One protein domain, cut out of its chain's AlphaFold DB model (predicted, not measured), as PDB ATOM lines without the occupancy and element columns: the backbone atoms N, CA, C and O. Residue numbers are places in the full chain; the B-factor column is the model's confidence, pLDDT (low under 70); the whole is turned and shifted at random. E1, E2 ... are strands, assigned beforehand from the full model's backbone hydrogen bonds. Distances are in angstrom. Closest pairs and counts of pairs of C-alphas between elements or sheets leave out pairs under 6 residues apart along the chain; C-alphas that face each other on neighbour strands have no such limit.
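Overview. This is residues 314 to 487 of the 492 residues of an uncharacterized protein of Nocardioides immobilis (UniProt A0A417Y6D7). The model is an elongated body of strands: at one end a small sandwich, in which the sheet E1 E2 E3 covers part of one face of the sheet E4 E5 E6 E7, and toward the other end a separate, strongly twisted sheet, E8 E9 E10 E11. The two ends are joined by a long link, residues 395 to 421, and few C-alphas meet between the sandwich and the third sheet. The printed part has 174 residues with no named helix and eleven named strands, E1 to E11 in order along the chain; each sheet is antiparallel and runs in chain order, and the class is all strand. The whole is compact by its radius of gyration of the C-alphas, 18.1 A, and spans 60 by 35 by 27 A.

Arrangement. E1, residues 323 to 328, E2, residues 331 to 335, and E3, residues 340 to 344, form a meander, each strand the antiparallel neighbour of the one before; N 326 and O 333 are 2.8 A apart, N 334 and O 341 2.8 A. A second meander is E4, residues 350 to 356, E5, residues 365 to 374, E6, residues 377 to 388, and E7, residues 391 to 394. Within hydrogen-bond range are N 351 and O 369, 2.8 A, N 370 and O 381, 2.8 A, and N 393 and O 386, 2.8 A. These sheets make a sandwich, two sheets face to face, their facing parts 8.5 A centre to centre and their strands at 23 degrees. The closest C-alphas of E1 and E4 are those of Val 327 and Leu 352, 6.0 A apart; those of E3 and E7 are Leu 341 and Leu 392, 6.0 A. The third meander is E8, residues 422 to 425, E9, residues 431 to 443, E10, residues 449 to 463, and E11, residues 466 to 477, with N 424 and O 432 at 2.9 A, N 435 and O 456 at 2.8 A, and N 455 and O 475 at 2.8 A. E6 and E11 have one pair of C-alphas within 8 A, Ala 384 and Leu 467, 7.4 A apart.

Along the chain. E1 begins at C-alpha 323 (236.713, 263.778, 175.451). E5 is 29.8 A long, E6 35.7 A and E10 43.8 A. E9, 31.7 A, bends by 79 degrees at residue 440, and E11, 30.1 A, bends by 67 degrees at residue 474, ending at C-alpha 477 (246.357, 296.680, 186.652).

Size, cuts and confidence. The C-alphas farthest apart are those of Asp 338 and Asp 447, 60.6 A. The printed part has no cut. The link from E7 to E8 is long, and its residues 396 to 397 pair in parallel with residues 466 to 467 of E11. The mean pLDDT of the printed part is 70.1; 69 residues are under 70, among them residues 396 to 432.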
ATOM      1  N   GLY A 314     239.283 267.278 177.248       79.00
ATOM      2  CA  GLY A 314     239.713 266.839 178.582       79.00
ATOM      3  C   GLY A 314     239.090 265.485 178.935       79.00
ATOM      4  O   GLY A 314     238.258 265.008 178.180       79.00
ATOM      5  N   ASP A 315     239.501 264.859 180.038       83.50
ATOM      6  CA  ASP A 315     238.913 263.600 180.544       83.50
ATOM      7  C   ASP A 315     237.657 263.908 181.372       83.50
ATOM      8  O   ASP A 315     237.709 263.946 182.599       83.50
ATOM      9  N   LEU A 316     236.568 264.274 180.692       84.25
ATOM     10  CA  LEU A 316     235.357 264.866 181.267       84.25
ATOM     11  C   LEU A 316     234.549 263.869 182.097       84.25
ATOM     12  O   LEU A 316     233.883 264.293 183.039       84.25
ATOM     13  N   ASP A 317     234.609 262.577 181.781       84.44
ATOM     14  CA  ASP A 317     233.936 261.513 182.537       84.44
ATOM     15  C   ASP A 317     234.865 260.739 183.497       84.44
ATOM     16  O   ASP A 317     234.402 259.886 184.260       84.44
ATOM     17  N   GLY A 318     236.165 261.053 183.500       83.56
ATOM     18  CA  GLY A 318     237.163 260.428 184.369       83.56
ATOM     19  C   GLY A 318     237.538 258.999 183.962       83.56
ATOM     20  O   GLY A 318     238.050 258.237 184.792       83.56
ATOM     21  N   ASN A 319     237.263 258.593 182.718       81.25
ATOM     22  CA  ASN A 319     237.598 257.267 182.203       81.25
ATOM     23  C   ASN A 319     239.074 257.139 181.755       81.25
ATOM     24  O   ASN A 319     239.536 256.030 181.453       81.25
ATOM     25  N   GLY A 320     239.827 258.242 181.744       82.62
ATOM     26  CA  GLY A 320     241.232 258.315 181.338       82.62
ATOM     27  C   GLY A 320     241.450 258.538 179.837       82.62
ATOM     28  O   GLY A 320     242.598 258.489 179.378       82.62
ATOM     29  N   SER A 321     240.384 258.757 179.067       84.94
ATOM     30  CA  SER A 321     240.410 259.113 177.643       84.94
ATOM     31  C   SER A 321     240.212 260.614 177.467       84.94
ATOM     32  O   SER A 321     239.873 261.336 178.392       84.94
ATOM     33  N   THR A 322     240.509 261.124 176.274       86.38
ATOM     34  CA  THR A 322     240.274 262.537 175.964       86.38
ATOM     35  C   THR A 322     238.929 262.687 175.278       86.38
ATOM     36  O   THR A 322     238.762 262.224 174.149       86.38
ATOM     37  N   ASP A 323     238.033 263.399 175.938       88.06
ATOM     38  CA  ASP A 323     236.713 263.778 175.451       88.06
ATOM     39  C   ASP A 323     236.766 265.159 174.805       88.06
ATOM     40  O   ASP A 323     237.760 265.882 174.942       88.06
ATOM     41  N   THR A 324     235.700 265.550 174.100       88.19
ATOM     42  CA  THR A 324     235.602 266.888 173.497       88.19
ATOM     43  C   THR A 324     234.322 267.629 173.881       88.19
ATOM     44  O   THR A 324     233.244 267.051 173.883       88.19
ATOM     45  N   ALA A 325     234.420 268.925 174.168       88.25
ATOM     46  CA  ALA A 325     233.305 269.819 174.458       88.25
ATOM     47  C   ALA A 325     233.142 270.859 173.342       88.25
ATOM     48  O   ALA A 325     234.108 271.386 172.805       88.25
ATOM     49  N   SER A 326     231.912 271.194 172.978       86.88
ATOM     50  CA  SER A 326     231.620 272.212 171.967       86.88
ATOM     51  C   SER A 326     230.306 272.918 172.268       86.88
ATOM     52  O   SER A 326     229.451 272.386 172.973       86.88
ATOM     53  N   VAL A 327     230.138 274.115 171.712       85.12
ATOM     54  CA  VAL A 327     228.862 274.836 171.721       85.12
ATOM     55  C   VAL A 327     228.287 274.810 170.309       85.12
ATOM     56  O   VAL A 327     228.966 275.160 169.342       85.12
ATOM     57  N   ALA A 328     227.034 274.379 170.184       80.06
ATOM     58  CA  ALA A 328     226.317 274.313 168.917       80.06
ATOM     59  C   ALA A 328     224.927 274.936 169.077       80.06
ATOM     60  O   ALA A 328     224.017 274.334 169.641       80.06
ATOM     61  N   GLY A 329     224.743 276.154 168.565       82.62
ATOM     62  CA  GLY A 329     223.493 276.886 168.780       82.62
ATOM     63  C   GLY A 329     223.337 277.244 170.256       82.62
ATOM     64  O   GLY A 329     224.212 277.896 170.801       82.62
ATOM     65  N   SER A 330     222.245 276.820 170.891       84.69
ATOM     66  CA  SER A 330     221.946 277.060 172.313       84.69
ATOM     67  C   SER A 330     222.216 275.834 173.193       84.69
ATOM     68  O   SER A 330     221.529 275.632 174.191       84.69
ATOM     69  N   GLU A 331     223.150 274.967 172.802       88.75
ATOM     70  CA  GLU A 331     223.459 273.728 173.521       88.75
ATOM     71  C   GLU A 331     224.969 273.555 173.710       88.75
ATOM     72  O   GLU A 331     225.760 273.830 172.801       88.75
ATOM     73  N   VAL A 332     225.356 273.055 174.886       89.25
ATOM     74  CA  VAL A 332     226.664 272.435 175.111       89.25
ATOM     75  C   VAL A 332     226.568 270.982 174.677       89.25
ATOM     76  O   VAL A 332     225.624 270.280 175.041       89.25
ATOM     77  N   ARG A 333     227.568 270.525 173.931       91.62
ATOM     78  CA  ARG A 333     227.741 269.139 173.509       91.62
ATOM     79  C   ARG A 333     229.072 268.612 174.027       91.62
ATOM     80  O   ARG A 333     230.109 269.186 173.705       91.62
ATOM     81  N   VAL A 334     229.030 267.500 174.753       90.81
ATOM     82  CA  VAL A 334     230.197 266.744 175.215       90.81
ATOM     83  C   VAL A 334     230.212 265.387 174.516       90.81
ATOM     84  O   VAL A 334     229.241 264.642 174.588       90.81
ATOM     85  N   ASP A 335     231.286 265.090 173.797       91.56
ATOM     86  CA  ASP A 335     231.524 263.830 173.095       91.56
ATOM     87  C   ASP A 335     232.537 263.002 173.895       91.56
ATOM     88  O   ASP A 335     233.713 263.368 173.946       91.56
ATOM     89  N   LEU A 336     232.052 261.925 174.519       89.62
ATOM     90  CA  LEU A 336     232.820 260.972 175.332       89.62
ATOM     91  C   LEU A 336     233.384 259.811 174.482       89.62
ATOM     92  O   LEU A 336     233.891 258.813 174.989       89.62
ATOM     93  N   GLY A 337     233.262 259.899 173.151       87.38
ATOM     94  CA  GLY A 337     233.720 258.895 172.194       87.38
ATOM     95  C   GLY A 337     232.646 257.883 171.782       87.38
ATOM     96  O   GLY A 337     232.405 257.712 170.583       87.38
ATOM     97  N   ASP A 338     232.010 257.188 172.728       85.81
ATOM     98  CA  ASP A 338     230.900 256.252 172.465       85.81
ATOM     99  C   ASP A 338     229.513 256.835 172.780       85.81
ATOM    100  O   ASP A 338     228.506 256.370 172.233       85.81
ATOM    101  N   GLU A 339     229.477 257.899 173.575       91.88
ATOM    102  CA  GLU A 339     228.285 258.650 173.936       91.88
ATOM    103  C   GLU A 339     228.464 260.152 173.685       91.88
ATOM    104  O   GLU A 339     229.559 260.709 173.755       91.88
ATOM    105  N   VAL A 340     227.354 260.821 173.369       92.56
ATOM    106  CA  VAL A 340     227.301 262.274 173.221       92.56
ATOM    107  C   VAL A 340     226.249 262.805 174.175       92.56
ATOM    108  O   VAL A 340     225.057 262.544 173.995       92.56
ATOM    109  N   LEU A 341     226.693 263.597 175.140       93.12
ATOM    110  CA  LEU A 341     225.840 264.281 176.094       93.12
ATOM    111  C   LEU A 341     225.566 265.707 175.617       93.12
ATOM    112  O   LEU A 341     226.437 266.380 175.061       93.12
ATOM    113  N   THR A 342     224.345 266.184 175.837       92.19
ATOM    114  CA  THR A 342     223.929 267.534 175.446       92.19
ATOM    115  C   THR A 342     223.132 268.197 176.552       92.19
ATOM    116  O   THR A 342     222.275 267.553 177.156       92.19
ATOM    117  N   ALA A 343     223.356 269.489 176.765       90.25
ATOM    118  CA  ALA A 343     222.595 270.289 177.715       90.25
ATOM    119  C   ALA A 343     222.287 271.677 177.145       90.25
ATOM    120  O   ALA A 343     223.099 272.264 176.429       90.25
ATOM    121  N   ALA A 344     221.105 272.203 177.468       87.69
ATOM    122  CA  ALA A 344     220.674 273.517 177.011       87.69
ATOM    123  C   ALA A 344     221.426 274.646 177.730       87.69
ATOM    124  O   ALA A 344     221.687 274.576 178.934       87.69
ATOM    125  N   ILE A 345     221.727 275.706 176.984       82.38
ATOM    126  CA  ILE A 345     222.298 276.957 177.472       82.38
ATOM    127  C   ILE A 345     221.205 278.022 177.445       82.38
ATOM    128  O   ILE A 345     220.566 278.242 176.415       82.38
ATOM    129  N   ASP A 346     221.036 278.720 178.564       78.94
ATOM    130  CA  ASP A 346     220.191 279.909 178.622       78.94
ATOM    131  C   ASP A 346     221.016 281.142 178.241       78.94
ATOM    132  O   ASP A 346     222.056 281.384 178.852       78.94
ATOM    133  N   GLY A 347     220.537 281.931 177.276       73.38
ATOM    134  CA  GLY A 347     221.138 283.209 176.882       73.38
ATOM    135  C   GLY A 347     221.504 283.295 175.397       73.38
ATOM    136  O   GLY A 347     221.502 282.302 174.667       73.38
ATOM    137  N   ALA A 348     221.776 284.513 174.928       73.88
ATOM    138  CA  ALA A 348     222.151 284.779 173.542       73.88
ATOM    139  C   ALA A 348     223.658 284.578 173.304       73.88
ATOM    140  O   ALA A 348     224.466 284.739 174.212       73.88
ATOM    141  N   ASN A 349     224.035 284.238 172.066       75.31
ATOM    142  CA  ASN A 349     225.433 284.144 171.615       75.31
ATOM    143  C   ASN A 349     226.357 283.361 172.572       75.31
ATOM    144  O   ASN A 349     227.315 283.931 173.102       75.31
ATOM    145  N   PRO A 350     226.070 282.076 172.842       79.31
ATOM    146  CA  PRO A 350     226.920 281.283 173.711       79.31
ATOM    147  C   PRO A 350     228.286 281.039 173.067       79.31
ATOM    148  O   PRO A 350     228.386 280.708 171.882       79.31
ATOM    149  N   ALA A 351     229.325 281.147 173.879       76.62
ATOM    150  CA  ALA A 351     230.695 280.826 173.535       76.62
ATOM    151  C   ALA A 351     231.263 279.844 174.562       76.62
ATOM    152  O   ALA A 351     230.948 279.905 175.754       76.62
ATOM    153  N   LEU A 352     232.079 278.910 174.075       76.69
ATOM    154  CA  LEU A 352     232.849 278.014 174.927       76.69
ATOM    155  C   LEU A 352     234.165 278.695 175.286       76.69
ATOM    156  O   LEU A 352     234.856 279.171 174.389       76.69
ATOM    157  N   GLU A 353     234.516 278.670 176.565       73.12
ATOM    158  CA  GLU A 353     235.819 279.139 177.044       73.12
ATOM    159  C   GLU A 353     236.810 277.982 177.115       73.12
ATOM    160  O   GLU A 353     237.936 278.088 176.642       73.12
ATOM    161  N   GLY A 354     236.371 276.824 177.611       75.25
ATOM    162  CA  GLY A 354     237.184 275.617 177.565       75.25
ATOM    163  C   GLY A 354     236.761 274.553 178.564       75.25
ATOM    164  O   GLY A 354     235.687 274.611 179.166       75.25
ATOM    165  N   VAL A 355     237.637 273.562 178.715       77.06
ATOM    166  CA  VAL A 355     237.535 272.508 179.724       77.06
ATOM    167  C   VAL A 355     238.601 272.747 180.788       77.06
ATOM    168  O   VAL A 355     239.784 272.847 180.464       77.06
ATOM    169  N   VAL A 356     238.183 272.846 182.048       74.50
ATOM    170  CA  VAL A 356     239.044 273.225 183.174       74.50
ATOM    171  C   VAL A 356     238.898 272.226 184.314       74.50
ATOM    172  O   VAL A 356     237.789 271.924 184.742       74.50
ATOM    173  N   ALA A 357     240.004 271.686 184.820       74.06
ATOM    174  CA  ALA A 357     239.967 271.027 186.123       74.06
ATOM    175  C   ALA A 357     239.779 272.128 187.170       74.06
ATOM    176  O   ALA A 357     240.495 273.113 187.102       74.06
ATOM    177  N   LEU A 358     238.803 272.002 188.067       70.38
ATOM    178  CA  LEU A 358     238.589 272.951 189.161       70.38
ATOM    179  C   LEU A 358     238.733 272.220 190.487       70.38
ATOM    180  O   LEU A 358     238.326 271.060 190.603       70.38
ATOM    181  N   ASP A 359     239.255 272.919 191.491       65.75
ATOM    182  CA  ASP A 359     239.340 272.393 192.848       65.75
ATOM    183  C   ASP A 359     237.961 271.959 193.365       65.75
ATOM    184  O   ASP A 359     236.932 272.590 193.102       65.75
ATOM    185  N   GLY A 360     237.947 270.830 194.077       61.38
ATOM    186  CA  GLY A 360     236.724 270.190 194.568       61.38
ATOM    187  C   GLY A 360     236.004 269.303 193.546       61.38
ATOM    188  O   GLY A 360     235.151 268.507 193.944       61.38
ATOM    189  N   SER A 361     236.376 269.349 192.259       64.06
ATOM    190  CA  SER A 361     235.830 268.450 191.238       64.06
ATOM    191  C   SER A 361     236.754 267.267 190.948       64.06
ATOM    192  O   SER A 361     237.959 267.423 190.758       64.06
ATOM    193  N   ALA A 362     236.178 266.064 190.875       67.31
ATOM    194  CA  ALA A 362     236.904 264.861 190.461       67.31
ATOM    195  C   ALA A 362     237.112 264.790 188.937       67.31
ATOM    196  O   ALA A 362     238.039 264.125 188.479       67.31
ATOM    197  N   THR A 363     236.259 265.473 188.171       75.75
ATOM    198  CA  THR A 363     236.306 265.552 186.708       75.75
ATOM    199  C   THR A 363     236.395 267.011 186.242       75.75
ATOM    200  O   THR A 363     235.953 267.919 186.953       75.75
ATOM    201  N   PRO A 364     236.981 267.292 185.069       79.81
ATOM    202  CA  PRO A 364     237.008 268.632 184.505       79.81
ATOM    203  C   PRO A 364     235.602 269.183 184.230       79.81
ATOM    204  O   PRO A 364     234.661 268.461 183.907       79.81
ATOM    205  N   VAL A 365     235.484 270.500 184.327       83.12
ATOM    206  CA  VAL A 365     234.269 271.279 184.113       83.12
ATOM    207  C   VAL A 365     234.339 271.957 182.749       83.12
ATOM    208  O   VAL A 365     235.352 272.548 182.377       83.12
ATOM    209  N   VAL A 366     233.244 271.897 182.000       85.12
ATOM    210  CA  VAL A 366     233.040 272.656 180.765       85.12
ATOM    211  C   VAL A 366     232.549 274.049 181.133       85.12
ATOM    212  O   VAL A 366     231.466 274.191 181.704       85.12
ATOM    213  N   LEU A 367     233.319 275.073 180.780       79.75
ATOM    214  CA  LEU A 367     233.012 276.469 181.066       79.75
ATOM    215  C   LEU A 367     232.718 277.236 179.775       79.75
ATOM    216  O   LEU A 367     233.405 277.085 178.764       79.75
ATOM    217  N   GLY A 368     231.723 278.111 179.829       76.56
ATOM    218  CA  GLY A 368     231.482 279.091 178.782       76.56
ATOM    219  C   GLY A 368     230.653 280.262 179.281       76.56
ATOM    220  O   GLY A 368     230.378 280.392 180.476       76.56
ATOM    221  N   HIS A 369     230.248 281.123 178.359       74.44
ATOM    222  CA  HIS A 369     229.441 282.292 178.672       74.44
ATOM    223  C   HIS A 369     228.456 282.613 177.545       74.44
ATOM    224  O   HIS A 369     228.625 282.190 176.404       74.44
ATOM    225  N   THR A 370     227.414 283.377 177.855       70.94
ATOM    226  CA  THR A 370     226.484 283.976 176.893       70.94
ATOM    227  C   THR A 370     226.623 285.485 176.921       70.94
ATOM    228  O   THR A 370     226.818 286.057 177.994       70.94
ATOM    229  N   THR A 371     226.476 286.126 175.767       69.25
ATOM    230  CA  THR A 371     226.521 287.584 175.644       69.25
ATOM    231  C   THR A 371     225.206 288.151 175.121       69.25
ATOM    232  O   THR A 371     224.690 287.735 174.079       69.25
ATOM    233  N   GLU A 372     224.658 289.135 175.829       64.88
ATOM    234  CA  GLU A 372     223.428 289.838 175.459       64.88
ATOM    235  C   GLU A 372     223.660 291.348 175.465       64.88
ATOM    236  O   GLU A 372     224.210 291.873 176.417       64.88
ATOM    237  N   GLY A 373     223.253 292.080 174.430       61.44
ATOM    238  CA  GLY A 373     223.430 293.533 174.415       61.44
ATOM    239  C   GLY A 373     223.580 294.137 173.025       61.44
ATOM    240  O   GLY A 373     223.634 293.429 172.018       61.44
ATOM    241  N   ALA A 374     223.599 295.468 172.971       52.00
ATOM    242  CA  ALA A 374     223.787 296.250 171.749       52.00
ATOM    243  C   ALA A 374     225.214 296.815 171.686       52.00
ATOM    244  O   ALA A 374     225.989 296.668 172.624       52.00
ATOM    245  N   ALA A 375     225.548 297.505 170.591       50.25
ATOM    246  CA  ALA A 375     226.884 298.008 170.260       50.25
ATOM    247  C   ALA A 375     227.504 299.025 171.250       50.25
ATOM    248  O   ALA A 375     228.363 299.777 170.832       50.25
ATOM    249  N   GLY A 376     227.073 299.113 172.509       42.84
ATOM    250  CA  GLY A 376     227.700 299.933 173.552       42.84
ATOM    251  C   GLY A 376     227.524 299.396 174.976       42.84
ATOM    252  O   GLY A 376     227.894 300.084 175.915       42.84
ATOM    253  N   THR A 377     226.919 298.217 175.167       46.84
ATOM    254  CA  THR A 377     226.838 297.513 176.460       46.84
ATOM    255  C   THR A 377     226.529 296.048 176.170       46.84
ATOM    256  O   THR A 377     225.513 295.764 175.532       46.84
ATOM    257  N   THR A 378     227.397 295.137 176.614       52.22
ATOM    258  CA  THR A 378     227.218 293.686 176.466       52.22
ATOM    259  C   THR A 378     227.210 293.044 177.850       52.22
ATOM    260  O   THR A 378     228.179 293.121 178.583       52.22
ATOM    261  N   TYR A 379     226.128 292.384 178.215       55.25
ATOM    262  CA  TYR A 379     226.005 291.592 179.428       55.25
ATOM    263  C   TYR A 379     226.595 290.207 179.204       55.25
ATOM    264  O   TYR A 379     226.230 289.529 178.243       55.25
ATOM    265  N   VAL A 380     227.477 289.771 180.100       61.72
ATOM    266  CA  VAL A 380     228.079 288.432 180.063       61.72
ATOM    267  C   VAL A 380     227.463 287.578 181.164       61.72
ATOM    268  O   VAL A 380     227.515 287.930 182.339       61.72
ATOM    269  N   THR A 381     226.901 286.428 180.805       68.31
ATOM    270  CA  THR A 381     226.389 285.442 181.764       68.31
ATOM    271  C   THR A 381     227.144 284.132 181.616       68.31
ATOM    272  O   THR A 381     227.053 283.456 180.601       68.31
ATOM    273  N   TRP A 382     227.866 283.737 182.659       74.62
ATOM    274  CA  TRP A 382     228.665 282.509 182.674       74.62
ATOM    275  C   TRP A 382     227.810 281.240 182.719       74.62
ATOM    276  O   TRP A 382     226.674 281.271 183.178       74.62
ATOM    277  N   PHE A 383     228.318 280.093 182.299       77.06
ATOM    278  CA  PHE A 383     227.708 278.788 182.543       77.06
ATOM    279  C   PHE A 383     228.791 277.734 182.750       77.06
ATOM    280  O   PHE A 383     229.886 277.842 182.205       77.06
ATOM    281  N   ALA A 384     228.465 276.710 183.533       84.25
ATOM    282  CA  ALA A 384     229.365 275.605 183.815       84.25
ATOM    283  C   ALA A 384     228.604 274.277 183.831       84.25
ATOM    284  O   ALA A 384     227.485 274.199 184.351       84.25
ATOM    285  N   PHE A 385     229.224 273.245 183.268       86.88
ATOM    286  CA  PHE A 385     228.693 271.888 183.219       86.88
ATOM    287  C   PHE A 385     229.764 270.878 183.616       86.88
ATOM    288  O   PHE A 385     230.927 271.039 183.260       86.88
ATOM    289  N   ALA A 386     229.366 269.817 184.305       87.62
ATOM    290  CA  ALA A 386     230.231 268.689 184.632       87.62
ATOM    291  C   ALA A 386     229.533 267.380 184.251       87.62
ATOM    292  O   ALA A 386     228.301 267.314 184.262       87.62
ATOM    293  N   VAL A 387     230.304 266.343 183.922       86.12
ATOM    294  CA  VAL A 387     229.752 264.991 183.779       86.12
ATOM    295  C   VAL A 387     229.734 264.347 185.161       86.12
ATOM    296  O   VAL A 387     230.782 264.130 185.767       86.12
ATOM    297  N   ILE A 388     228.535 264.081 185.674       82.25
ATOM    298  CA  ILE A 388     228.308 263.473 186.988       82.25
ATOM    299  C   ILE A 388     227.416 262.259 186.777       82.25
ATOM    300  O   ILE A 388     226.346 262.370 186.185       82.25
ATOM    301  N   ASP A 389     227.875 261.094 187.234       83.19
ATOM    302  CA  ASP A 389     227.154 259.822 187.096       83.19
ATOM    303  C   ASP A 389     226.712 259.507 185.646       83.19
ATOM    304  O   ASP A 389     225.683 258.870 185.420       83.19
ATOM    305  N   GLY A 390     227.505 259.938 184.656       83.56
ATOM    306  CA  GLY A 390     227.238 259.736 183.225       83.56
ATOM    307  C   GLY A 390     226.268 260.743 182.599       83.56
ATOM    308  O   GLY A 390     225.958 260.634 181.418       83.56
ATOM    309  N   GLU A 391     225.797 261.739 183.350       86.62
ATOM    310  CA  GLU A 391     224.931 262.802 182.838       86.62
ATOM    311  C   GLU A 391     225.669 264.143 182.787       86.62
ATOM    312  O   GLU A 391     226.475 264.464 183.660       86.62
ATOM    313  N   LEU A 392     225.373 264.962 181.771       88.94
ATOM    314  CA  LEU A 392     225.887 266.329 181.689       88.94
ATOM    315  C   LEU A 392     225.023 267.239 182.563       88.94
ATOM    316  O   LEU A 392     223.936 267.669 182.171       88.94
ATOM    317  N   VAL A 393     225.518 267.528 183.761       85.00
ATOM    318  CA  VAL A 393     224.809 268.292 184.782       85.00
ATOM    319  C   VAL A 393     225.247 269.748 184.723       85.00
ATOM    320  O   VAL A 393     226.436 270.065 184.767       85.00
ATOM    321  N   ARG A 394     224.270 270.658 184.651       86.56
ATOM    322  CA  ARG A 394     224.531 272.085 184.850       86.56
ATOM    323  C   ARG A 394     224.855 272.318 186.316       86.56
ATOM    324  O   ARG A 394     224.037 272.001 187.179       86.56
ATOM    325  N   LEU A 395     226.007 272.913 186.587       79.31
ATOM    326  CA  LEU A 395     226.335 273.315 187.945       79.31
ATOM    327  C   LEU A 395     225.438 274.492 188.340       79.31
ATOM    328  O   LEU A 395     225.308 275.475 187.601       79.31
ATOM    329  N   ASN A 396     224.793 274.381 189.501       68.00
ATOM    330  CA  ASN A 396     224.025 275.475 190.070       68.00
ATOM    331  C   ASN A 396     224.970 276.642 190.343       68.00
ATOM    332  O   ASN A 396     226.064 276.466 190.879       68.00
ATOM    333  N   LYS A 397     224.526 277.846 190.001       58.28
ATOM    334  CA  LYS A 397     225.203 279.060 190.437       58.28
ATOM    335  C   LYS A 397     224.650 279.414 191.812       58.28
ATOM    336  O   LYS A 397     223.460 279.705 191.922       58.28
ATOM    337  N   ALA A 398     225.491 279.424 192.844       43.44
ATOM    338  CA  ALA A 398     225.229 280.330 193.964       43.44
ATOM    339  C   ALA A 398     225.186 281.768 193.400       43.44
ATOM    340  O   ALA A 398     225.811 281.996 192.359       43.44
ATOM    341  N   PRO A 399     224.436 282.725 193.983       40.50
ATOM    342  CA  PRO A 399     224.420 284.094 193.473       40.50
ATOM    343  C   PRO A 399     225.863 284.595 193.374       40.50
ATOM    344  O   PRO A 399     226.548 284.768 194.378       40.50
ATOM    345  N   LEU A 400     226.342 284.754 192.142       44.19
ATOM    346  CA  LEU A 400     227.684 285.229 191.823       44.19
ATOM    347  C   LEU A 400     227.714 286.750 192.022       44.19
ATOM    348  O   LEU A 400     227.970 287.486 191.079       44.19
ATOM    349  N   GLY A 401     227.370 287.239 193.216       34.22
ATOM    350  CA  GLY A 401     227.075 288.659 193.423       34.22
ATOM    351  C   GLY A 401     225.962 289.177 192.492       34.22
ATOM    352  O   GLY A 401     225.321 288.388 191.786       34.22
ATOM    353  N   PRO A 402     225.672 290.489 192.501       30.09
ATOM    354  CA  PRO A 402     224.742 291.068 191.541       30.09
ATOM    355  C   PRO A 402     225.209 290.784 190.100       30.09
ATOM    356  O   PRO A 402     226.413 290.663 189.862       30.09
ATOM    357  N   PRO A 403     224.276 290.667 189.135       31.19
ATOM    358  CA  PRO A 403     224.633 290.632 187.724       31.19
ATOM    359  C   PRO A 403     225.486 291.865 187.438       31.19
ATOM    360  O   PRO A 403     225.033 292.986 187.647       31.19
ATOM    361  N   PHE A 404     226.735 291.673 187.024       35.50
ATOM    362  CA  PHE A 404     227.517 292.814 186.585       35.50
ATOM    363  C   PHE A 404     226.926 293.288 185.266       35.50
ATOM    364  O   PHE A 404     227.057 292.636 184.227       35.50
ATOM    365  N   ASP A 405     226.300 294.457 185.332       31.41
ATOM    366  CA  ASP A 405     226.268 295.408 184.238       31.41
ATOM    367  C   ASP A 405     227.726 295.786 183.925       31.41
ATOM    368  O   ASP A 405     228.210 296.851 184.304       31.41
ATOM    369  N   SER A 406     228.484 294.899 183.273       36.12
ATOM    370  CA  SER A 406     229.737 295.302 182.653       36.12
ATOM    371  C   SER A 406     229.367 296.217 181.492       36.12
ATOM    372  O   SER A 406     228.949 295.795 180.411       36.12
ATOM    373  N   ILE A 407     229.450 297.522 181.740       37.03
ATOM    374  CA  ILE A 407     229.349 298.528 180.693       37.03
ATOM    375  C   ILE A 407     230.605 298.375 179.841       37.03
ATOM    376  O   ILE A 407     231.654 298.946 180.128       37.03
ATOM    377  N   TYR A 408     230.502 297.561 178.792       42.31
ATOM    378  CA  TYR A 408     231.487 297.553 177.722       42.31
ATOM    379  C   TYR A 408     231.583 298.967 177.170       42.31
ATOM    380  O   TYR A 408     230.631 299.486 176.591       42.31
ATOM    381  N   SER A 409     232.743 299.584 177.331       43.31
ATOM    382  CA  SER A 409     233.062 300.776 176.570       43.31
ATOM    383  C   SER A 409     233.596 300.331 175.211       43.31
ATOM    384  O   SER A 409     234.467 299.474 175.142       43.31
ATOM    385  N   ASN A 410     233.108 300.922 174.121       45.34
ATOM    386  CA  ASN A 410     233.717 300.742 172.794       45.34
ATOM    387  C   ASN A 410     235.082 301.436 172.654       45.34
ATOM    388  O   ASN A 410     235.671 301.396 171.575       45.34
ATOM    389  N   LEU A 411     235.517 302.150 173.691       49.69
ATOM    390  CA  LEU A 411     236.800 302.832 173.722       49.69
ATOM    391  C   LEU A 411     237.922 301.790 173.826       49.69
ATOM    392  O   LEU A 411     237.775 300.779 174.514       49.69
ATOM    393  N   THR A 412     239.039 302.012 173.138       55.72
ATOM    394  CA  THR A 412     240.251 301.198 173.324       55.72
ATOM    395  C   THR A 412     240.818 301.393 174.738       55.72
ATOM    396  O   THR A 412     240.448 302.337 175.436       55.72
ATOM    397  N   THR A 413     241.739 300.533 175.186       52.91
ATOM    398  CA  THR A 413     242.457 300.748 176.462       52.91
ATOM    399  C   THR A 413     243.177 302.101 176.493       52.91
ATOM    400  O   THR A 413     243.136 302.777 177.518       52.91
ATOM    401  N   GLU A 414     243.715 302.546 175.351       54.69
ATOM    402  CA  GLU A 414     244.324 303.877 175.164       54.69
ATOM    403  C   GLU A 414     243.305 305.026 175.325       54.69
ATOM    404  O   GLU A 414     243.644 306.129 175.749       54.69
ATOM    405  N   GLU A 415     242.034 304.779 175.009       55.78
ATOM    406  CA  GLU A 415     240.926 305.731 175.148       55.78
ATOM    407  C   GLU A 415     240.217 305.624 176.516       55.78
ATOM    408  O   GLU A 415     239.222 306.315 176.757       55.78
ATOM    409  N   GLY A 416     240.713 304.770 177.421       52.38
ATOM    410  CA  GLY A 416     240.125 304.525 178.737       52.38
ATOM    411  C   GLY A 416     238.870 303.653 178.688       52.38
ATOM    412  O   GLY A 416     237.940 303.866 179.458       52.38
ATOM    413  N   GLY A 417     238.757 302.711 177.753       57.94
ATOM    414  CA  GLY A 417     237.660 301.745 177.758       57.94
ATOM    415  C   GLY A 417     237.775 300.721 178.885       57.94
ATOM    416  O   GLY A 417     238.867 300.254 179.186       57.94
ATOM    417  N   HIS A 418     236.645 300.340 179.497       52.75
ATOM    418  CA  HIS A 418     236.613 299.178 180.391       52.75
ATOM    419  C   HIS A 418     236.902 297.918 179.567       52.75
ATOM    420  O   HIS A 418     236.142 297.639 178.631       52.75
ATOM    421  N   PRO A 419     237.959 297.153 179.885       50.88
ATOM    422  CA  PRO A 419     238.201 295.895 179.207       50.88
ATOM    423  C   PRO A 419     237.092 294.896 179.541       50.88
ATOM    424  O   PRO A 419     236.425 294.974 180.575       50.88
ATOM    425  N   THR A 420     236.903 293.933 178.645       52.56
ATOM    426  CA  THR A 420     236.001 292.794 178.862       52.56
ATOM    427  C   THR A 420     236.376 292.083 180.166       52.56
ATOM    428  O   THR A 420     237.567 291.918 180.418       52.56
ATOM    429  N   VAL A 421     235.399 291.628 180.970       51.19
ATOM    430  CA  VAL A 421     235.661 290.725 182.113       51.19
ATOM    431  C   VAL A 421     236.529 289.571 181.618       51.19
ATOM    432  O   VAL A 421     236.119 288.818 180.734       51.19
ATOM    433  N   ARG A 422     237.748 289.462 182.152       60.94
ATOM    434  CA  ARG A 422     238.730 288.478 181.682       60.94
ATOM    435  C   ARG A 422     238.645 287.251 182.553       60.94
ATOM    436  O   ARG A 422     238.704 287.397 183.765       60.94
ATOM    437  N   THR A 423     238.584 286.067 181.956       56.81
ATOM    438  CA  THR A 423     238.850 284.812 182.665       56.81
ATOM    439  C   THR A 423     240.084 284.139 182.101       56.81
ATOM    440  O   THR A 423     240.281 284.099 180.889       56.81
ATOM    441  N   TRP A 424     240.917 283.586 182.971       59.38
ATOM    442  CA  TRP A 424     242.103 282.826 182.596       59.38
ATOM    443  C   TRP A 424     242.270 281.640 183.544       59.38
ATOM    444  O   TRP A 424     241.769 281.658 184.663       59.38
ATOM    445  N   VAL A 425     242.964 280.591 183.107       55.56
ATOM    446  CA  VAL A 425     243.397 279.512 184.005       55.56
ATOM    447  C   VAL A 425     244.875 279.675 184.298       55.56
ATOM    448  O   VAL A 425     245.677 279.860 183.382       55.56
ATOM    449  N   ALA A 426     245.226 279.625 185.580       54.25
ATOM    450  CA  ALA A 426     246.613 279.503 186.001       54.25
ATOM    451  C   ALA A 426     247.060 278.034 185.932       54.25
ATOM    452  O   ALA A 426     246.238 277.118 185.954       54.25
ATOM    453  N   GLY A 427     248.372 277.796 185.844       49.84
ATOM    454  CA  GLY A 427     248.959 276.454 185.675       49.84
ATOM    455  C   GLY A 427     248.637 275.449 186.794       49.84
ATOM    456  O   GLY A 427     248.927 274.263 186.667       49.84
ATOM    457  N   ASP A 428     248.028 275.931 187.863       53.94
ATOM    458  CA  ASP A 428     247.591 275.264 189.079       53.94
ATOM    459  C   ASP A 428     246.127 274.775 189.001       53.94
ATOM    460  O   ASP A 428     245.601 274.274 189.985       53.94
ATOM    461  N   ASN A 429     245.490 274.839 187.822       54.56
ATOM    462  CA  ASN A 429     244.080 274.470 187.590       54.56
ATOM    463  C   ASN A 429     243.071 275.369 188.328       54.56
ATOM    464  O   ASN A 429     241.900 275.036 188.467       54.56
ATOM    465  N   ALA A 430     243.504 276.544 188.765       58.91
ATOM    466  CA  ALA A 430     242.604 277.566 189.264       58.91
ATOM    467  C   ALA A 430     242.104 278.416 188.087       58.91
ATOM    468  O   ALA A 430     242.894 278.954 187.300       58.91
ATOM    469  N   LEU A 431     240.782 278.508 187.947       68.00
ATOM    470  CA  LEU A 431     240.136 279.462 187.053       68.00
ATOM    471  C   LEU A 431     240.045 280.788 187.789       68.00
ATOM    472  O   LEU A 431     239.432 280.851 188.851       68.00
ATOM    473  N   TYR A 432     240.602 281.829 187.192       69.44
ATOM    474  CA  TYR A 432     240.554 283.187 187.698       69.44
ATOM    475  C   TYR A 432     239.778 284.090 186.770       69.44
ATOM    476  O   TYR A 432     239.699 283.845 185.563       69.44
ATOM    477  N   GLY A 433     239.203 285.145 187.330       70.00
ATOM    478  CA  GLY A 433     238.603 286.188 186.529       70.00
ATOM    479  C   GLY A 433     238.707 287.548 187.174       70.00
ATOM    480  O   GLY A 433     238.895 287.651 188.377       70.00
ATOM    481  N   MET A 434     238.648 288.578 186.347       72.50
ATOM    482  CA  MET A 434     238.946 289.951 186.722       72.50
ATOM    483  C   MET A 434     237.749 290.837 186.422       72.50
ATOM    484  O   MET A 434     237.350 290.972 185.261       72.50
ATOM    485  N   ASP A 435     237.222 291.455 187.474       68.50
ATOM    486  CA  ASP A 435     236.239 292.525 187.378       68.50
ATOM    487  C   ASP A 435     236.980 293.859 187.422       68.50
ATOM    488  O   ASP A 435     237.773 294.086 188.331       68.50
ATOM    489  N   TYR A 436     236.705 294.746 186.471       67.62
ATOM    490  CA  TYR A 436     237.195 296.124 186.499       67.62
ATOM    491  C   TYR A 436     236.201 296.984 187.282       67.62
ATOM    492  O   TYR A 436     235.033 297.055 186.898       67.62
ATOM    493  N   LEU A 437     236.652 297.593 188.379       67.44
ATOM    494  CA  LEU A 437     235.817 298.341 189.321       67.44
ATOM    495  C   LEU A 437     235.836 299.843 189.025       67.44
ATOM    496  O   LEU A 437     234.782 300.433 188.805       67.44
ATOM    497  N   ASP A 438     237.030 300.424 188.945       67.69
ATOM    498  CA  ASP A 438     237.239 301.841 188.644       67.69
ATOM    499  C   ASP A 438     238.520 302.038 187.815       67.69
ATOM    500  O   ASP A 438     239.246 301.079 187.524       67.69
ATOM    501  N   ARG A 439     238.788 303.269 187.372       71.56
ATOM    502  CA  ARG A 439     240.028 303.637 186.690       71.56
ATOM    503  C   ARG A 439     240.479 305.058 186.999       71.56
ATOM    504  O   ARG A 439     239.676 305.982 187.100       71.56
ATOM    505  N   LEU A 440     241.789 305.251 186.981       71.69
ATOM    506  CA  LEU A 440     242.433 306.549 187.126       71.69
ATOM    507  C   LEU A 440     243.554 306.695 186.098       71.69
ATOM    508  O   LEU A 440     244.243 305.730 185.769       71.69
ATOM    509  N   LEU A 441     243.730 307.909 185.581       73.56
ATOM    510  CA  LEU A 441     244.890 308.238 184.763       73.56
ATOM    511  C   LEU A 441     246.055 308.569 185.700       73.56
ATOM    512  O   LEU A 441     245.946 309.498 186.503       73.56
ATOM    513  N   VAL A 442     247.141 307.810 185.606       72.06
ATOM    514  CA  VAL A 442     248.344 307.980 186.426       72.06
ATOM    515  C   VAL A 442     249.555 308.282 185.549       72.06
ATOM    516  O   VAL A 442     249.557 307.999 184.351       72.06
ATOM    517  N   GLU A 443     250.603 308.831 186.149       74.12
ATOM    518  CA  GLU A 443     251.921 308.898 185.522       74.12
ATOM    519  C   GLU A 443     252.539 307.495 185.537       74.12
ATOM    520  O   GLU A 443     252.623 306.874 186.588       74.12
ATOM    521  N   GLY A 444     252.880 306.960 184.369       68.94
ATOM    522  CA  GLY A 444     253.513 305.659 184.178       68.94
ATOM    523  C   GLY A 444     255.014 305.780 183.887       68.94
ATOM    524  O   GLY A 444     255.597 306.859 184.015       68.94
ATOM    525  N   PRO A 445     255.669 304.681 183.464       67.00
ATOM    526  CA  PRO A 445     257.084 304.692 183.114       67.00
ATOM    527  C   PRO A 445     257.401 305.755 182.048       67.00
ATOM    528  O   PRO A 445     256.660 305.899 181.077       67.00
ATOM    529  N   ASP A 446     258.523 306.463 182.214       72.88
ATOM    530  CA  ASP A 446     258.992 307.538 181.322       72.88
ATOM    531  C   ASP A 446     258.079 308.791 181.248       72.88
ATOM    532  O   ASP A 446     258.022 309.452 180.207       72.88
ATOM    533  N   ASP A 447     257.385 309.134 182.341       69.12
ATOM    534  CA  ASP A 447     256.489 310.301 182.475       69.12
ATOM    535  C   ASP A 447     255.276 310.266 181.509       69.12
ATOM    536  O   ASP A 447     254.717 311.299 181.121       69.12
ATOM    537  N   ALA A 448     254.879 309.071 181.054       72.81
ATOM    538  CA  ALA A 448     253.739 308.880 180.159       72.81
ATOM    539  C   ALA A 448     252.438 308.678 180.949       72.81
ATOM    540  O   ALA A 448     252.390 307.847 181.845       72.81
ATOM    541  N   GLU A 449     251.358 309.375 180.593       76.62
ATOM    542  CA  GLU A 449     250.043 309.136 181.206       76.62
ATOM    543  C   GLU A 449     249.477 307.775 180.766       76.62
ATOM    544  O   GLU A 449     249.338 307.512 179.569       76.62
ATOM    545  N   VAL A 450     249.127 306.921 181.730       74.12
ATOM    546  CA  VAL A 450     248.569 305.579 181.504       74.12
ATOM    547  C   VAL A 450     247.331 305.347 182.363       74.12
ATOM    548  O   VAL A 450     247.202 305.882 183.464       74.12
ATOM    549  N   TRP A 451     246.402 304.528 181.871       73.69
ATOM    550  CA  TRP A 451     245.221 304.146 182.642       73.69
ATOM    551  C   TRP A 451     245.536 302.993 183.596       73.69
ATOM    552  O   TRP A 451     245.867 301.884 183.165       73.69
ATOM    553  N   ALA A 452     245.374 303.254 184.889       75.88
ATOM    554  CA  ALA A 452     245.321 302.253 185.939       75.88
ATOM    555  C   ALA A 452     243.866 301.884 186.223       75.88
ATOM    556  O   ALA A 452     242.999 302.755 186.244       75.88
ATOM    557  N   TYR A 453     243.604 300.603 186.452       74.94
ATOM    558  CA  TYR A 453     242.273 300.093 186.745       74.94
ATOM    559  C   TYR A 453     242.278 299.374 188.092       74.94
ATOM    560  O   TYR A 453     243.084 298.456 188.265       74.94
ATOM    561  N   GLU A 454     241.368 299.743 189.000       76.81
ATOM    562  CA  GLU A 454     241.061 298.919 190.178       76.81
ATOM    563  C   GLU A 454     240.364 297.659 189.678       76.81
ATOM    564  O   GLU A 454     239.409 297.712 188.891       76.81
ATOM    565  N   VAL A 455     240.856 296.509 190.120       72.69
ATOM    566  CA  VAL A 455     240.319 295.215 189.748       72.69
ATOM    567  C   VAL A 455     240.068 294.330 190.953       72.69
ATOM    568  O   VAL A 455     240.828 294.281 191.921       72.69
ATOM    569  N   ARG A 456     239.002 293.546 190.847       73.31
ATOM    570  CA  ARG A 456     238.701 292.447 191.755       73.31
ATOM    571  C   ARG A 456     238.990 291.140 191.046       73.31
ATOM    572  O   ARG A 456     238.418 290.880 189.986       73.31
ATOM    573  N   VAL A 457     239.847 290.306 191.629       70.94
ATOM    574  CA  VAL A 457     240.108 288.970 191.088       70.94
ATOM    575  C   VAL A 457     239.256 287.953 191.826       70.94
ATOM    576  O   VAL A 457     239.168 287.964 193.049       70.94
ATOM    577  N   ARG A 458     238.618 287.071 191.066       71.62
ATOM    578  CA  ARG A 458     237.844 285.927 191.542       71.62
ATOM    579  C   ARG A 458     238.583 284.649 191.220       71.62
ATOM    580  O   ARG A 458     239.239 284.589 190.185       71.62
ATOM    581  N   THR A 459     238.417 283.629 192.048       71.81
ATOM    582  CA  THR A 459     238.724 282.244 191.679       71.81
ATOM    583  C   THR A 459     237.488 281.374 191.856       71.81
ATOM    584  O   THR A 459     236.649 281.658 192.714       71.81
ATOM    585  N   TRP A 460     237.335 280.344 191.027       73.00
ATOM    586  CA  TRP A 460     236.181 279.445 191.069       73.00
ATOM    587  C   TRP A 460     236.555 278.031 191.489       73.00
ATOM    588  O   TRP A 460     237.577 277.490 191.074       73.00
ATOM    589  N   TYR A 461     235.656 277.410 192.245       72.62
ATOM    590  CA  TYR A 461     235.760 276.027 192.698       72.62
ATOM    591  C   TYR A 461     234.390 275.343 192.682       72.62
ATOM    592  O   TYR A 461     233.341 275.997 192.611       72.62
ATOM    593  N   VAL A 462     234.388 274.013 192.731       70.44
ATOM    594  CA  VAL A 462     233.165 273.201 192.727       70.44
ATOM    595  C   VAL A 462     232.886 272.666 194.129       70.44
ATOM    596  O   VAL A 462     233.716 271.983 194.721       70.44
ATOM    597  N   ASP A 463     231.688 272.942 194.640       69.88
ATOM    598  CA  ASP A 463     231.143 272.393 195.885       69.88
ATOM    599  C   ASP A 463     229.915 271.529 195.558       69.88
ATOM    600  O   ASP A 463     228.800 272.021 195.334       69.88
ATOM    601  N   GLY A 464     230.140 270.218 195.441       73.88
ATOM    602  CA  GLY A 464     229.125 269.266 194.994       73.88
ATOM    603  C   GLY A 464     228.646 269.575 193.573       73.88
ATOM    604  O   GLY A 464     229.401 269.456 192.616       73.88
ATOM    605  N   THR A 465     227.380 269.972 193.423       72.31
ATOM    606  CA  THR A 465     226.799 270.393 192.132       72.31
ATOM    607  C   THR A 465     226.723 271.914 191.985       72.31
ATOM    608  O   THR A 465     225.956 272.411 191.158       72.31
ATOM    609  N   THR A 466     227.433 272.667 192.823       67.94
ATOM    610  CA  THR A 466     227.390 274.133 192.853       67.94
ATOM    611  C   THR A 466     228.746 274.690 192.450       67.94
ATOM    612  O   THR A 466     229.764 274.323 193.033       67.94
ATOM    613  N   LEU A 467     228.768 275.598 191.476       67.88
ATOM    614  CA  LEU A 467     229.957 276.390 191.183       67.88
ATOM    615  C   LEU A 467     229.974 277.593 192.127       67.88
ATOM    616  O   LEU A 467     229.026 278.389 192.147       67.88
ATOM    617  N   ARG A 468     231.049 277.727 192.897       66.25
ATOM    618  CA  ARG A 468     231.276 278.838 193.820       66.25
ATOM    619  C   ARG A 468     232.447 279.681 193.341       66.25
ATOM    620  O   ARG A 468     233.323 279.195 192.632       66.25
ATOM    621  N   ALA A 469     232.428 280.949 193.721       66.06
ATOM    622  CA  ALA A 469     233.537 281.864 193.518       66.06
ATOM    623  C   ALA A 469     233.989 282.378 194.882       66.06
ATOM    624  O   ALA A 469     233.139 282.723 195.704       66.06
ATOM    625  N   THR A 470     235.293 282.461 195.107       63.34
ATOM    626  CA  THR A 470     235.855 283.325 196.145       63.34
ATOM    627  C   THR A 470     236.438 284.567 195.486       63.34
ATOM    628  O   THR A 470     236.798 284.554 194.305       63.34
ATOM    629  N   VAL A 471     236.492 285.660 196.239       62.66
ATOM    630  CA  VAL A 471     237.240 286.861 195.863       62.66
ATOM    631  C   VAL A 471     238.529 286.809 196.669       62.66
ATOM    632  O   VAL A 471     238.522 287.231 197.819       62.66
ATOM    633  N   PRO A 472     239.602 286.202 196.141       53.06
ATOM    634  CA  PRO A 472     240.824 286.053 196.906       53.06
ATOM    635  C   PRO A 472     241.473 287.402 197.226       53.06
ATOM    636  O   PRO A 472     242.009 287.527 198.318       53.06
ATOM    637  N   VAL A 473     241.450 288.388 196.310       62.66
ATOM    638  CA  VAL A 473     242.206 289.648 196.466       62.66
ATOM    639  C   VAL A 473     241.652 290.790 195.578       62.66
ATOM    640  O   VAL A 473     241.077 290.551 194.508       62.66
ATOM    641  N   HIS A 474     241.874 292.037 196.007       70.38
ATOM    642  CA  HIS A 474     241.723 293.287 195.244       70.38
ATOM    643  C   HIS A 474     243.097 293.857 194.850       70.38
ATOM    644  O   HIS A 474     244.042 293.787 195.631       70.38
ATOM    645  N   GLY A 475     243.227 294.448 193.664       74.62
ATOM    646  CA  GLY A 475     244.478 295.082 193.240       74.62
ATOM    647  C   GLY A 475     244.288 295.984 192.034       74.62
ATOM    648  O   GLY A 475     243.162 296.223 191.609       74.62
ATOM    649  N   CYS A 476     245.382 296.470 191.461       76.94
ATOM    650  CA  CYS A 476     245.347 297.337 190.292       76.94
ATOM    651  C   CYS A 476     246.122 296.740 189.115       76.94
ATOM    652  O   CYS A 476     247.107 296.019 189.283       76.94
ATOM    653  N   VAL A 477     245.667 297.042 187.898       75.88
ATOM    654  CA  VAL A 477     246.357 296.680 186.652       75.88
ATOM    655  C   VAL A 477     246.492 297.898 185.749       75.88
ATOM    656  O   VAL A 477     245.577 298.710 185.639       75.88
ATOM    657  N   ALA A 478     247.620 297.991 185.051       77.50
ATOM    658  CA  ALA A 478     247.876 299.011 184.039       77.50
ATOM    659  C   ALA A 478     248.258 298.313 182.722       77.50
ATOM    660  O   ALA A 478     249.431 297.994 182.514       77.50
ATOM    661  N   PRO A 479     247.284 298.018 181.837       72.19
ATOM    662  CA  PRO A 479     247.513 297.194 180.648       72.19
ATOM    663  C   PRO A 479     248.583 297.715 179.686       72.19
ATOM    664  O   PRO A 479     249.216 296.911 179.001       72.19
ATOM    665  N   ASP A 480     248.789 299.032 179.653       70.88
ATOM    666  CA  ASP A 480     249.787 299.683 178.801       70.88
ATOM    667  C   ASP A 480     251.215 299.553 179.363       70.88
ATOM    668  O   ASP A 480     252.181 299.603 178.602       70.88
ATOM    669  N   ILE A 481     251.355 299.328 180.677       72.56
ATOM    670  CA  ILE A 481     252.638 299.053 181.344       72.56
ATOM    671  C   ILE A 481     252.993 297.571 181.207       72.56
ATOM    672  O   ILE A 481     254.119 297.210 180.859       72.56
ATOM    673  N   GLY A 482     252.035 296.690 181.485       69.81
ATOM    674  CA  GLY A 482     252.313 295.268 181.584       69.81
ATOM    675  C   GLY A 482     251.114 294.440 182.013       69.81
ATOM    676  O   GLY A 482     249.974 294.898 182.064       69.81
ATOM    677  N   ARG A 483     251.386 293.165 182.295       70.25
ATOM    678  CA  ARG A 483     250.362 292.200 182.719       70.25
ATOM    679  C   ARG A 483     250.465 291.810 184.177       70.25
ATOM    680  O   ARG A 483     249.965 290.760 184.558       70.25
ATOM    681  N   GLU A 484     251.168 292.599 184.959       73.00
ATOM    682  CA  GLU A 484     251.344 292.341 186.376       73.00
ATOM    683  C   GLU A 484     250.178 292.954 187.148       73.00
ATOM    684  O   GLU A 484     249.438 293.805 186.638       73.00
ATOM    685  N   PHE A 485     250.003 292.458 188.366       71.31
ATOM    686  CA  PHE A 485     249.177 293.115 189.360       71.31
ATOM    687  C   PHE A 485     250.064 293.977 190.240       71.31
ATOM    688  O   PHE A 485     251.198 293.607 190.561       71.31
ATOM    689  N   TYR A 486     249.496 295.095 190.649       72.81
ATOM    690  CA  TYR A 486     250.148 296.109 191.451       72.81
ATOM    691  C   TYR A 486     249.223 296.496 192.608       72.81
ATOM    692  O   TYR A 486     248.009 296.257 192.544       72.81
ATOM    693  N   GLN A 487     249.775 297.075 193.669       72.94
ATOM    694  CA  GLN A 487     248.946 297.740 194.675       72.94
ATOM    695  C   GLN A 487     248.214 298.929 194.050       72.94
ATOM    696  O   GLN A 487     248.683 299.497 193.073       72.94
TER     697      GLN A 487